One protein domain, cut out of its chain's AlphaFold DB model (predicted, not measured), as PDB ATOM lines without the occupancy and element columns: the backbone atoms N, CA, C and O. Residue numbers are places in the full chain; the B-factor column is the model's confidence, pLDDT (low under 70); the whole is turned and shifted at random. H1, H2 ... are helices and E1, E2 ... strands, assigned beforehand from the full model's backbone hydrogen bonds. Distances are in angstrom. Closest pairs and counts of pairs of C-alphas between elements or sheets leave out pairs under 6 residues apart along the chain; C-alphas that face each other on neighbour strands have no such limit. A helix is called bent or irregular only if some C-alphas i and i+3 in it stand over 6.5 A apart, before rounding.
ATOM      1  N   ASN A   2      84.164 140.076 142.000       41.69
ATOM      2  CA  ASN A   2      84.073 139.592 140.625       41.69
ATOM      3  C   ASN A   2      84.548 140.753 139.752       41.69
ATOM      4  O   ASN A   2      83.832 141.741 139.611       41.69
ATOM      5  N   ALA A   3      85.805 140.712 139.321       56.56
ATOM      6  CA  ALA A   3      86.306 141.701 138.392       56.56
ATOM      7  C   ALA A   3      85.550 141.484 137.076       56.56
ATOM      8  O   ALA A   3      85.524 140.381 136.537       56.56
ATOM      9  N   ASP A   4      84.828 142.513 136.650       70.88
ATOM     10  CA  ASP A   4      83.926 142.431 135.514       70.88
ATOM     11  C   ASP A   4      84.740 142.240 134.229       70.88
ATOM     12  O   ASP A   4      85.503 143.127 133.846       70.88
ATOM     13  N   ALA A   5      84.628 141.066 133.605       77.12
ATOM     14  CA  ALA A   5      85.273 140.752 132.332       77.12
ATOM     15  C   ALA A   5      84.473 141.272 131.122       77.12
ATOM     16  O   ALA A   5      84.967 141.176 129.999       77.12
ATOM     17  N   SER A   6      83.294 141.880 131.338       90.31
ATOM     18  CA  SER A   6      82.449 142.452 130.277       90.31
ATOM     19  C   SER A   6      83.220 143.398 129.359       90.31
ATOM     20  O   SER A   6      83.010 143.404 128.149       90.31
ATOM     21  N   TRP A   7      84.186 144.139 129.915       95.94
ATOM     22  CA  TRP A   7      85.002 145.075 129.151       95.94
ATOM     23  C   TRP A   7      85.761 144.389 128.010       95.94
ATOM     24  O   TRP A   7      85.958 145.010 126.966       95.94
ATOM     25  N   PHE A   8      86.227 143.153 128.220       97.19
ATOM     26  CA  PHE A   8      87.015 142.419 127.237       97.19
ATOM     27  C   PHE A   8      86.109 141.914 126.122       97.19
ATOM     28  O   PHE A   8      86.449 142.075 124.951       97.19
ATOM     29  N   ASP A   9      84.924 141.413 126.477       96.38
ATOM     30  CA  ASP A   9      83.902 141.004 125.516       96.38
ATOM     31  C   ASP A   9      83.461 142.169 124.631       96.38
ATOM     32  O   ASP A   9      83.429 142.040 123.408       96.38
ATOM     33  N   GLU A  10      83.199 143.329 125.234       96.38
ATOM     34  CA  GLU A  10      82.872 144.560 124.515       96.38
ATOM     35  C   GLU A  10      84.017 144.997 123.594       96.38
ATOM     36  O   GLU A  10      83.795 145.242 122.406       96.38
ATOM     37  N   ALA A  11      85.247 145.062 124.119       96.88
ATOM     38  CA  ALA A  11      86.426 145.519 123.382       96.88
ATOM     39  C   ALA A  11      86.748 144.642 122.169       96.88
ATOM     40  O   ALA A  11      87.240 145.143 121.164       96.88
ATOM     41  N   THR A  12      86.482 143.342 122.271       97.38
ATOM     42  CA  THR A  12      86.778 142.352 121.229       97.38
ATOM     43  C   THR A  12      85.554 142.022 120.366       97.38
ATOM     44  O   THR A  12      85.608 141.143 119.496       97.38
ATOM     45  N   SER A  13      84.409 142.663 120.613       95.56
ATOM     46  CA  SER A  13      83.175 142.418 119.865       95.56
ATOM     47  C   SER A  13      83.310 142.859 118.400       95.56
ATOM     48  O   SER A  13      83.995 143.824 118.079       95.56
ATOM     49  N   GLY A  14      82.674 142.122 117.483       92.50
ATOM     50  CA  GLY A  14      82.697 142.449 116.049       92.50
ATOM     51  C   GLY A  14      83.996 142.115 115.301       92.50
ATOM     52  O   GLY A  14      84.101 142.467 114.131       92.50
ATOM     53  N   SER A  15      84.944 141.427 115.947       95.19
ATOM     54  CA  SER A  15      86.205 140.957 115.356       95.19
ATOM     55  C   SER A  15      86.289 139.425 115.359       95.19
ATOM     56  O   SER A  15      85.917 138.783 116.350       95.19
ATOM     57  N   ASP A  16      86.806 138.833 114.277       96.31
ATOM     58  CA  ASP A  16      87.024 137.381 114.171       96.31
ATOM     59  C   ASP A  16      88.150 136.927 115.106       96.31
ATOM     60  O   ASP A  16      87.997 135.963 115.861       96.31
ATOM     61  N   VAL A  17      89.263 137.661 115.110       97.75
ATOM     62  CA  VAL A  17      90.353 137.499 116.075       97.75
ATOM     63  C   VAL A  17      89.861 137.823 117.480       97.75
ATOM     64  O   VAL A  17      90.249 137.145 118.423       97.75
ATOM     65  N   GLY A  18      88.948 138.783 117.642       97.56
ATOM     66  CA  GLY A  18      88.327 139.079 118.930       97.56
ATOM     67  C   GLY A  18      87.514 137.909 119.488       97.56
ATOM     68  O   GLY A  18      87.588 137.618 120.680       97.56
ATOM     69  N   ARG A  19      86.789 137.174 118.633       97.75
ATOM     70  CA  ARG A  19      86.132 135.913 119.023       97.75
ATOM     71  C   ARG A  19      87.148 134.877 119.489       97.75
ATOM     72  O   ARG A  19      86.956 134.306 120.554       97.75
ATOM     73  N   LEU A  20      88.227 134.686 118.736       98.00
ATOM     74  CA  LEU A  20      89.295 133.753 119.101       98.00
ATOM     75  C   LEU A  20      89.998 134.169 120.401       98.00
ATOM     76  O   LEU A  20      90.301 133.324 121.231       98.00
ATOM     77  N   ALA A  21      90.189 135.469 120.629       97.62
ATOM     78  CA  ALA A  21      90.772 135.998 121.857       97.62
ATOM     79  C   ALA A  21      89.918 135.675 123.090       97.62
ATOM     80  O   ALA A  21      90.471 135.448 124.160       97.62
ATOM     81  N   ARG A  22      88.588 135.594 122.960       96.81
ATOM     82  CA  ARG A  22      87.696 135.142 124.045       96.81
ATOM     83  C   ARG A  22      87.728 133.628 124.283       96.81
ATOM     84  O   ARG A  22      87.284 133.178 125.330       96.81
ATOM     85  N   GLU A  23      88.242 132.849 123.333       96.88
ATOM     86  CA  GLU A  23      88.395 131.391 123.447       96.88
ATOM     87  C   GLU A  23      89.739 130.992 124.092       96.88
ATOM     88  O   GLU A  23      89.923 129.834 124.469       96.88
ATOM     89  N   VAL A  24      90.672 131.939 124.256       97.25
ATOM     90  CA  VAL A  24      91.955 131.718 124.939       97.25
ATOM     91  C   VAL A  24      91.738 131.558 126.445       97.25
ATOM     92  O   VAL A  24      91.097 132.387 127.091       97.25
ATOM     93  N   VAL A  25      92.348 130.522 127.030       96.31
ATOM     94  CA  VAL A  25      92.420 130.336 128.488       96.31
ATOM     95  C   VAL A  25      93.492 131.269 129.055       96.31
ATOM     96  O   VAL A  25      94.639 130.885 129.269       96.31
ATOM     97  N   TRP A  26      93.135 132.537 129.258       96.44
ATOM     98  CA  TRP A  26      94.088 133.587 129.634       96.44
ATOM     99  C   TRP A  26      94.783 133.359 130.981       96.44
ATOM    100  O   TRP A  26      95.933 133.774 131.128       96.44
ATOM    101  N   ALA A  27      94.144 132.664 131.931       96.06
ATOM    102  CA  ALA A  27      94.784 132.229 133.177       96.06
ATOM    103  C   ALA A  27      96.070 131.411 132.967       96.06
ATOM    104  O   ALA A  27      96.962 131.483 133.811       96.06
ATOM    105  N   ASP A  28      96.183 130.681 131.852       95.75
ATOM    106  CA  ASP A  28      97.357 129.860 131.532       95.75
ATOM    107  C   ASP A  28      98.448 130.656 130.789       95.75
ATOM    108  O   ASP A  28      99.526 130.137 130.496       95.75
ATOM    109  N   THR A  29      98.190 131.932 130.488       96.00
ATOM    110  CA  THR A  29      99.142 132.838 129.833       96.00
ATOM    111  C   THR A  29      99.824 133.756 130.856       96.00
ATOM    112  O   THR A  29      99.254 134.027 131.917       96.00
ATOM    113  N   PRO A  30     100.995 134.342 130.539       93.81
ATOM    114  CA  PRO A  30     101.655 135.296 131.436       93.81
ATOM    115  C   PRO A  30     100.838 136.561 131.752       93.81
ATOM    116  O   PRO A  30     101.132 137.243 132.731       93.81
ATOM    117  N   LEU A  31      99.817 136.896 130.950       94.69
ATOM    118  CA  LEU A  31      98.941 138.044 131.218       94.69
ATOM    119  C   LEU A  31      97.894 137.762 132.297       94.69
ATOM    120  O   LEU A  31      97.354 138.706 132.874       94.69
ATOM    121  N   GLY A  32      97.601 136.489 132.570       95.19
ATOM    122  CA  GLY A  32      96.510 136.092 133.448       95.19
ATOM    123  C   GLY A  32      95.145 136.564 132.944       95.19
ATOM    124  O   GLY A  32      94.989 137.018 131.812       95.19
ATOM    125  N   GLU A  33      94.134 136.474 133.804       96.38
ATOM    126  CA  GLU A  33      92.746 136.768 133.437       96.38
ATOM    127  C   GLU A  33      92.522 138.241 133.035       96.38
ATOM    128  O   GLU A  33      92.942 139.131 133.788       96.38
ATOM    129  N   PRO A  34      91.765 138.538 131.951       97.06
ATOM    130  CA  PRO A  34      91.459 139.904 131.503       97.06
ATOM    131  C   PRO A  34      90.835 140.789 132.581       97.06
ATOM    132  O   PRO A  34      91.002 142.010 132.605       97.06
ATOM    133  N   ALA A  35      90.132 140.171 133.525       95.69
ATOM    134  CA  ALA A  35      89.546 140.842 134.672       95.69
ATOM    135  C   ALA A  35      90.605 141.495 135.592       95.69
ATOM    136  O   ALA A  35      90.322 142.500 136.250       95.69
ATOM    137  N   THR A  36      91.832 140.968 135.601       94.31
ATOM    138  CA  THR A  36      92.965 141.447 136.411       94.31
ATOM    139  C   THR A  36      93.936 142.354 135.661       94.31
ATOM    140  O   THR A  36      94.823 142.930 136.286       94.31
ATOM    141  N   TRP A  37      93.764 142.536 134.348       95.44
ATOM    142  CA  TRP A  37      94.696 143.336 133.555       95.44
ATOM    143  C   TRP A  37      94.734 144.806 134.008       95.44
ATOM    144  O   TRP A  37      93.669 145.358 134.328       95.44
ATOM    145  N   PRO A  38      95.918 145.454 133.984       95.06
ATOM    146  CA  PRO A  38      96.065 146.887 134.245       95.06
ATOM    147  C   PRO A  38      95.188 147.732 133.321       95.06
ATOM    148  O   PRO A  38      94.938 147.350 132.174       95.06
ATOM    149  N   VAL A  39      94.740 148.894 133.790       94.94
ATOM    150  CA  VAL A  39      93.827 149.778 133.045       94.94
ATOM    151  C   VAL A  39      94.439 150.208 131.711       94.94
ATOM    152  O   VAL A  39      93.757 150.178 130.683       94.94
ATOM    153  N   ALA A  40      95.733 150.520 131.694       95.44
ATOM    154  CA  ALA A  40      96.489 150.849 130.495       95.44
ATOM    155  C   ALA A  40      96.419 149.750 129.422       95.44
ATOM    156  O   ALA A  40      96.138 150.046 128.258       95.44
ATOM    157  N   LEU A  41      96.582 148.477 129.807       96.62
ATOM    158  CA  LEU A  41      96.459 147.356 128.874       96.62
ATOM    159  C   LEU A  41      95.031 147.259 128.322       96.62
ATOM    160  O   LEU A  41      94.853 147.068 127.121       96.62
ATOM    161  N   ARG A  42      94.002 147.472 129.150       97.00
ATOM    162  CA  ARG A  42      92.603 147.469 128.677       97.00
ATOM    163  C   ARG A  42      92.357 148.541 127.616       97.00
ATOM    164  O   ARG A  42      91.669 148.284 126.628       97.00
ATOM    165  N   HIS A  43      92.916 149.738 127.800       96.88
ATOM    166  CA  HIS A  43      92.828 150.810 126.805       96.88
ATOM    167  C   HIS A  43      93.570 150.465 125.512       96.88
ATOM    168  O   HIS A  43      93.014 150.669 124.433       96.88
ATOM    169  N   ALA A  44      94.775 149.896 125.610       97.50
ATOM    170  CA  ALA A  44      95.525 149.442 124.445       97.50
ATOM    171  C   ALA A  44      94.752 148.365 123.665       97.50
ATOM    172  O   ALA A  44      94.610 148.476 122.450       97.50
ATOM    173  N   VAL A  45      94.180 147.374 124.357       97.81
ATOM    174  CA  VAL A  45      93.368 146.299 123.759       97.81
ATOM    175  C   VAL A  45      92.156 146.869 123.029       97.81
ATOM    176  O   VAL A  45      91.945 146.544 121.863       97.81
ATOM    177  N   ARG A  46      91.407 147.785 123.658       97.50
ATOM    178  CA  ARG A  46      90.290 148.484 123.000       97.50
ATOM    179  C   ARG A  46      90.736 149.186 121.720       97.50
ATOM    180  O   ARG A  46      90.070 149.061 120.698       97.50
ATOM    181  N   LEU A  47      91.868 149.891 121.755       97.25
ATOM    182  CA  LEU A  47      92.404 150.555 120.570       97.25
ATOM    183  C   LEU A  47      92.757 149.539 119.473       97.25
ATOM    184  O   LEU A  47      92.311 149.704 118.339       97.25
ATOM    185  N   CYS A  48      93.494 148.482 119.820       97.75
ATOM    186  CA  CYS A  48      93.943 147.439 118.897       97.75
ATOM    187  C   CYS A  48      92.774 146.757 118.171       97.75
ATOM    188  O   CYS A  48      92.799 146.655 116.947       97.75
ATOM    189  N   PHE A  49      91.715 146.380 118.890       97.50
ATOM    190  CA  PHE A  49      90.539 145.756 118.276       97.50
ATOM    191  C   PHE A  49      89.601 146.750 117.574       97.50
ATOM    192  O   PHE A  49      88.829 146.348 116.710       97.50
ATOM    193  N   SER A  50      89.680 148.050 117.886       96.31
ATOM    194  CA  SER A  50      88.878 149.080 117.203       96.31
ATOM    195  C   SER A  50      89.471 149.561 115.872       96.31
ATOM    196  O   SER A  50      88.738 150.053 115.011       96.31
ATOM    197  N   THR A  51      90.792 149.453 115.689       95.50
ATOM    198  CA  THR A  51      91.458 149.875 114.451       95.50
ATOM    199  C   THR A  51      91.383 148.794 113.376       95.50
ATOM    200  O   THR A  51      91.445 147.603 113.662       95.50
ATOM    201  N   ARG A  52      91.288 149.223 112.111       93.12
ATOM    202  CA  ARG A  52      91.377 148.337 110.938       93.12
ATOM    203  C   ARG A  52      92.801 148.167 110.417       93.12
ATOM    204  O   ARG A  52      93.032 147.298 109.582       93.12
ATOM    205  N   PHE A  53      93.740 148.999 110.867       95.25
ATOM    206  CA  PHE A  53      95.147 148.802 110.531       95.25
ATOM    207  C   PHE A  53      95.670 147.532 111.209       95.25
ATOM    208  O   PHE A  53      95.273 147.274 112.349       95.25
ATOM    209  N   PRO A  54      96.566 146.767 110.561       96.69
ATOM    210  CA  PRO A  54      97.265 145.666 111.208       96.69
ATOM    211  C   PRO A  54      97.945 146.147 112.488       96.69
ATOM    212  O   PRO A  54      98.803 147.029 112.447       96.69
ATOM    213  N   ALA A  55      97.534 145.601 113.628       97.38
ATOM    214  CA  ALA A  55      98.042 146.017 114.924       97.38
ATOM    215  C   ALA A  55      98.243 144.816 115.845       97.38
ATOM    216  O   ALA A  55      97.415 143.906 115.908       97.38
ATOM    217  N   MET A  56      99.326 144.880 116.613       97.31
ATOM    218  CA  MET A  56      99.590 143.972 117.715       97.31
ATOM    219  C   MET A  56      99.946 144.742 118.984       97.31
ATOM    220  O   MET A  56     100.460 145.860 118.933       97.31
ATOM    221  N   ILE A  57      99.681 144.116 120.122       97.31
ATOM    222  CA  ILE A  57     100.135 144.520 121.444       97.31
ATOM    223  C   ILE A  57     101.068 143.430 121.939       97.31
ATOM    224  O   ILE A  57     100.746 142.246 121.876       97.31
ATOM    225  N   VAL A  58     102.193 143.854 122.490       95.62
ATOM    226  CA  VAL A  58     103.116 142.983 123.198       95.62
ATOM    227  C   VAL A  58     103.211 143.498 124.627       95.62
ATOM    228  O   VAL A  58     103.516 144.673 124.834       95.62
ATOM    229  N   TRP A  59     102.894 142.651 125.608       94.94
ATOM    230  CA  TRP A  59     102.788 143.075 127.006       94.94
ATOM    231  C   TRP A  59     103.488 142.124 127.979       94.94
ATOM    232  O   TRP A  59     103.498 140.904 127.803       94.94
ATOM    233  N   GLY A  60     104.038 142.706 129.044       91.56
ATOM    234  CA  GLY A  60     104.703 141.980 130.122       91.56
ATOM    235  C   GLY A  60     106.135 141.533 129.791       91.56
ATOM    236  O   GLY A  60     106.608 141.702 128.665       91.56
ATOM    237  N   PRO A  61     106.858 140.975 130.779       88.06
ATOM    238  CA  PRO A  61     108.256 140.570 130.615       88.06
ATOM    239  C   PRO A  61     108.449 139.449 129.580       88.06
ATOM    240  O   PRO A  61     109.466 139.421 128.874       88.06
ATOM    241  N   GLU A  62     107.455 138.575 129.440       91.25
ATOM    242  CA  GLU A  62     107.404 137.473 128.478       91.25
ATOM    243  C   GLU A  62     107.007 137.925 127.071       91.25
ATOM    244  O   GLU A  62     107.050 137.111 126.150       91.25
ATOM    245  N   LEU A  63     106.670 139.209 126.888       94.00
ATOM    246  CA  LEU A  63     106.265 139.778 125.605       94.00
ATOM    247  C   LEU A  63     105.070 139.021 125.003       94.00
ATOM    248  O   LEU A  63     105.119 138.536 123.873       94.00
ATOM    249  N   THR A  64     104.002 138.895 125.790       96.69
ATOM    250  CA  THR A  64     102.795 138.160 125.396       96.69
ATOM    251  C   THR A  64     102.025 138.926 124.328       96.69
ATOM    252  O   THR A  64     101.773 140.123 124.485       96.69
ATOM    253  N   LEU A  65     101.653 138.230 123.255       97.75
ATOM    254  CA  LEU A  65     101.070 138.812 122.053       97.75
ATOM    255  C   LEU A  65      99.531 138.837 122.093       97.75
ATOM    256  O   LEU A  65      98.875 137.814 122.294       97.75
ATOM    257  N   LEU A  66      98.956 140.005 121.804       98.06
ATOM    258  CA  LEU A  66      97.583 140.168 121.318       98.06
ATOM    259  C   LEU A  66      97.623 140.843 119.948       98.06
ATOM    260  O   LEU A  66      98.521 141.635 119.678       98.06
ATOM    261  N   TYR A  67      96.647 140.577 119.090       98.50
ATOM    262  CA  TYR A  67      96.580 141.202 117.773       98.50
ATOM    263  C   TYR A  67      95.139 141.296 117.275       98.50
ATOM    264  O   TYR A  67      94.247 140.672 117.848       98.50
ATOM    265  N   ASN A  68      94.915 142.098 116.233       97.94
ATOM    266  CA  ASN A  68      93.601 142.301 115.622       97.94
ATOM    267  C   ASN A  68      93.453 141.585 114.270       97.94
ATOM    268  O   ASN A  68      94.392 140.975 113.760       97.94
ATOM    269  N   ASP A  69      92.274 141.709 113.656       97.06
ATOM    270  CA  ASP A  69      91.979 141.099 112.352       97.06
ATOM    271  C   ASP A  69      92.962 141.520 111.256       97.06
ATOM    272  O   ASP A  69      93.373 140.686 110.457       97.06
ATOM    273  N   GLY A  70      93.391 142.787 111.236       95.62
ATOM    274  CA  GLY A  70      94.335 143.276 110.228       95.62
ATOM    275  C   GLY A  70      95.718 142.626 110.329       95.62
ATOM    276  O   GLY A  70      96.414 142.497 109.328       95.62
ATOM    277  N   TYR A  71      96.131 142.201 111.525       96.31
ATOM    278  CA  TYR A  71      97.429 141.558 111.744       96.31
ATOM    279  C   TYR A  71      97.408 140.048 111.461       96.31
ATOM    280  O   TYR A  71      98.460 139.428 111.316       96.31
ATOM    281  N   ARG A  72      96.220 139.442 111.347       94.62
ATOM    282  CA  ARG A  72      96.056 138.010 111.058       94.62
ATOM    283  C   ARG A  72      96.821 137.577 109.805       94.62
ATOM    284  O   ARG A  72      97.477 136.541 109.830       94.62
ATOM    285  N   ASP A  73      96.756 138.363 108.734       87.44
ATOM    286  CA  ASP A  73      97.380 138.005 107.456       87.44
ATOM    287  C   ASP A  73      98.913 138.015 107.535       87.44
ATOM    288  O   ASP A  73      99.579 137.245 106.842       87.44
ATOM    289  N   LEU A  74      99.493 138.833 108.424       90.81
ATOM    290  CA  LEU A  74     100.933 138.803 108.683       90.81
ATOM    291  C   LEU A  74     101.344 137.457 109.283       90.81
ATOM    292  O   LEU A  74     102.331 136.883 108.836       90.81
ATOM    293  N   LEU A  75     100.560 136.933 110.229       91.75
ATOM    294  CA  LEU A  75     100.812 135.659 110.913       91.75
ATOM    295  C   LEU A  75     100.663 134.426 110.011       91.75
ATOM    296  O   LEU A  75     101.258 133.392 110.315       91.75
ATOM    297  N   GLY A  76      99.894 134.529 108.924       88.44
ATOM    298  CA  GLY A  76      99.570 133.402 108.047       88.44
ATOM    299  C   GLY A  76      98.775 132.297 108.751       88.44
ATOM    300  O   GLY A  76      98.291 132.468 109.872       88.44
ATOM    301  N   THR A  77      98.587 131.162 108.078       87.00
ATOM    302  CA  THR A  77      97.732 130.066 108.570       87.00
ATOM    303  C   THR A  77      98.363 129.236 109.674       87.00
ATOM    304  O   THR A  77      97.634 128.567 110.402       87.00
ATOM    305  N   ASP A  78      99.686 129.261 109.797       88.69
ATOM    306  CA  ASP A  78     100.394 128.334 110.682       88.69
ATOM    307  C   ASP A  78     100.554 128.893 112.094       88.69
ATOM    308  O   ASP A  78     100.591 128.142 113.068       88.69
ATOM    309  N   LYS A  79     100.631 130.223 112.217       93.12
ATOM    310  CA  LYS A  79     100.759 130.903 113.511       93.12
ATOM    311  C   LYS A  79      99.413 131.365 114.052       93.12
ATOM    312  O   LYS A  79      99.214 131.401 115.268       93.12
ATOM    313  N   HIS A  80      98.480 131.730 113.175       93.19
ATOM    314  CA  HIS A  80      97.106 132.026 113.562       93.19
ATOM    315  C   HIS A  80      96.296 130.723 113.715       93.19
ATOM    316  O   HIS A  80      96.323 129.899 112.809       93.19
ATOM    317  N   PRO A  81      95.509 130.530 114.792       95.31
ATOM    318  CA  PRO A  81      95.220 131.482 115.866       95.31
ATOM    319  C   PRO A  81      96.135 131.374 117.097       95.31
ATOM    320  O   PRO A  81      96.076 132.257 117.952       95.31
ATOM    321  N   SER A  82      96.987 130.345 117.190       95.00
ATOM    322  CA  SER A  82      97.795 130.011 118.379       95.00
ATOM    323  C   SER A  82      98.755 131.104 118.856       95.00
ATOM    324  O   SER A  82      99.235 131.045 119.982       95.00
ATOM    325  N   ALA A  83      99.029 132.110 118.027       96.94
ATOM    326  CA  ALA A  83      99.808 133.281 118.399       96.94
ATOM    327  C   ALA A  83      99.147 134.145 119.497       96.94
ATOM    328  O   ALA A  83      99.848 134.895 120.174       96.94
ATOM    329  N   LEU A  84      97.822 134.064 119.695       97.81
ATOM    330  CA  LEU A  84      97.142 134.794 120.772       97.81
ATOM    331  C   LEU A  84      97.576 134.253 122.137       97.81
ATOM    332  O   LEU A  84      97.431 133.065 122.413       97.81
ATOM    333  N   GLY A  85      98.085 135.128 123.002       97.00
ATOM    334  CA  GLY A  85      98.550 134.745 124.336       97.00
ATOM    335  C   GLY A  85      99.919 134.056 124.358       97.00
ATOM    336  O   GLY A  85     100.414 133.726 125.435       97.00
ATOM    337  N   ALA A  86     100.565 133.879 123.201       97.12
ATOM    338  CA  ALA A  86     101.910 133.325 123.110       97.12
ATOM    339  C   ALA A  86     102.991 134.422 123.238       97.12
ATOM    340  O   ALA A  86     102.758 135.572 122.854       97.12
ATOM    341  N   PRO A  87     104.199 134.094 123.735       96.38
ATOM    342  CA  PRO A  87     105.352 134.991 123.671       96.38
ATOM    343  C   PRO A  87     105.718 135.333 122.222       96.38
ATOM    344  O   PRO A  87     105.940 134.430 121.414       96.38
ATOM    345  N   VAL A  88     105.873 136.619 121.897       95.50
ATOM    346  CA  VAL A  88     106.178 137.077 120.527       95.50
ATOM    347  C   VAL A  88     107.463 136.455 119.967       95.50
ATOM    348  O   VAL A  88     107.509 136.104 118.795       95.50
ATOM    349  N   ARG A  89     108.467 136.207 120.821       95.38
ATOM    350  CA  ARG A  89     109.718 135.519 120.452       95.38
ATOM    351  C   ARG A  89     109.511 134.089 119.945       95.38
ATOM    352  O   ARG A  89     110.326 133.583 119.194       95.38
ATOM    353  N   ALA A  90     108.463 133.414 120.420       95.19
ATOM    354  CA  ALA A  90     108.135 132.057 119.997       95.19
ATOM    355  C   ALA A  90     107.294 132.084 118.719       95.19
ATOM    356  O   ALA A  90     107.439 131.210 117.873       95.19
ATOM    357  N   VAL A  91     106.436 133.099 118.582       95.44
ATOM    358  CA  VAL A  91     105.634 133.328 117.377       95.44
ATOM    359  C   VAL A  91     106.528 133.682 116.193       95.44
ATOM    360  O   VAL A  91     106.320 133.138 115.122       95.44
ATOM    361  N   TRP A  92     107.521 134.548 116.386       94.88
ATOM    362  CA  TRP A  92     108.417 135.055 115.341       94.88
ATOM    363  C   TRP A  92     109.855 134.568 115.511       94.88
ATOM    364  O   TRP A  92     110.800 135.336 115.341       94.88
ATOM    365  N   ALA A  93     110.027 133.301 115.892       94.31
ATOM    366  CA  ALA A  93     111.337 132.730 116.191       94.31
ATOM    367  C   ALA A  93     112.307 132.803 114.999       94.31
ATOM    368  O   ALA A  93     113.509 132.943 115.198       94.31
ATOM    369  N   GLU A  94     111.792 132.728 113.773       92.81
ATOM    370  CA  GLU A  94     112.589 132.736 112.547       92.81
ATOM    371  C   GLU A  94     113.161 134.113 112.175       92.81
ATOM    372  O   GLU A  94     114.181 134.171 111.500       92.81
TER     373      GLU A  94
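This is residues 2 to 94 of the 160 residues of an uncharacterized protein of Cellulosimicrobium sp. MM (UniProt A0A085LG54). A small hairpin of two short strands, E1 and E2, sits near the middle, with H3 packed beside it and H1 packed on H3. Along the longest axis H1 and H3 lie toward the end with Asn 2, H4 and H5 toward the end with Glu 94, and H2 lies between H1 and H4, touching H4. The printed part has 93 residues, with five named helices and two strands in the order H1 H2 H3 E1 E2 H4 H5; the sheet E1 - E2 is antiparallel, and the class is mostly helix. It is compact, with a radius of gyration of the C-alphas of 12.2 A and spans of 40 by 27 by 21 A.

Start at the hairpin, E1 at residues 56 to 59 and E2 at 64 to 67, where N 57 and O 66 are 2.8 A apart, within hydrogen-bond range. H3, residues 39 to 50, comes closest to E1 with the C-alphas of Cys 48 and Met 56, 6.7 A apart. H1, residues 6 to 11, touches H3 at a steep tilt of 44 degrees, the same way, closest at C-alphas 11 and 46, 4.9 A. H2, residues 16 to 23, touches H4, residues 69 to 79, closest at C-alphas 17 and 69, 5.4 A. H5, residues 88 to 91, comes closest to E2 at C-alphas 88 and 65, 5.6 A; it is apart from H3. In H1, H2 and H3 every O i to N i+4 pair is within hydrogen-bond range, in H4 2 of 7, with 4 of 8 O i to N i+3 pairs; H5 is too short for an i+4 pair.

Find C-alpha 56 at (99.590, 143.972, 117.715), where E1 begins; it spans 9.9 A, E2 10.3 A. H3 spans 16.6 A from C-alpha 39 at (93.827, 149.778, 133.045). H1 spans 8.5 A, H2 11.1 A and H4 13.5 A; H4 is irregular, C-alphas 74 and 77 being 9.3 A apart. H5 spans 4.9 A, ending at C-alpha 91, (105.634, 133.328, 117.377).

Look to Asn 2 and Glu 94 for the two C-alphas farthest apart, 40.6 A. The printed part has no cut, and the link from H2 to H3, residues 24 to 38, is long. Residues 2 to 3 are under 70 in pLDDT; the mean of the printed part is 93.9.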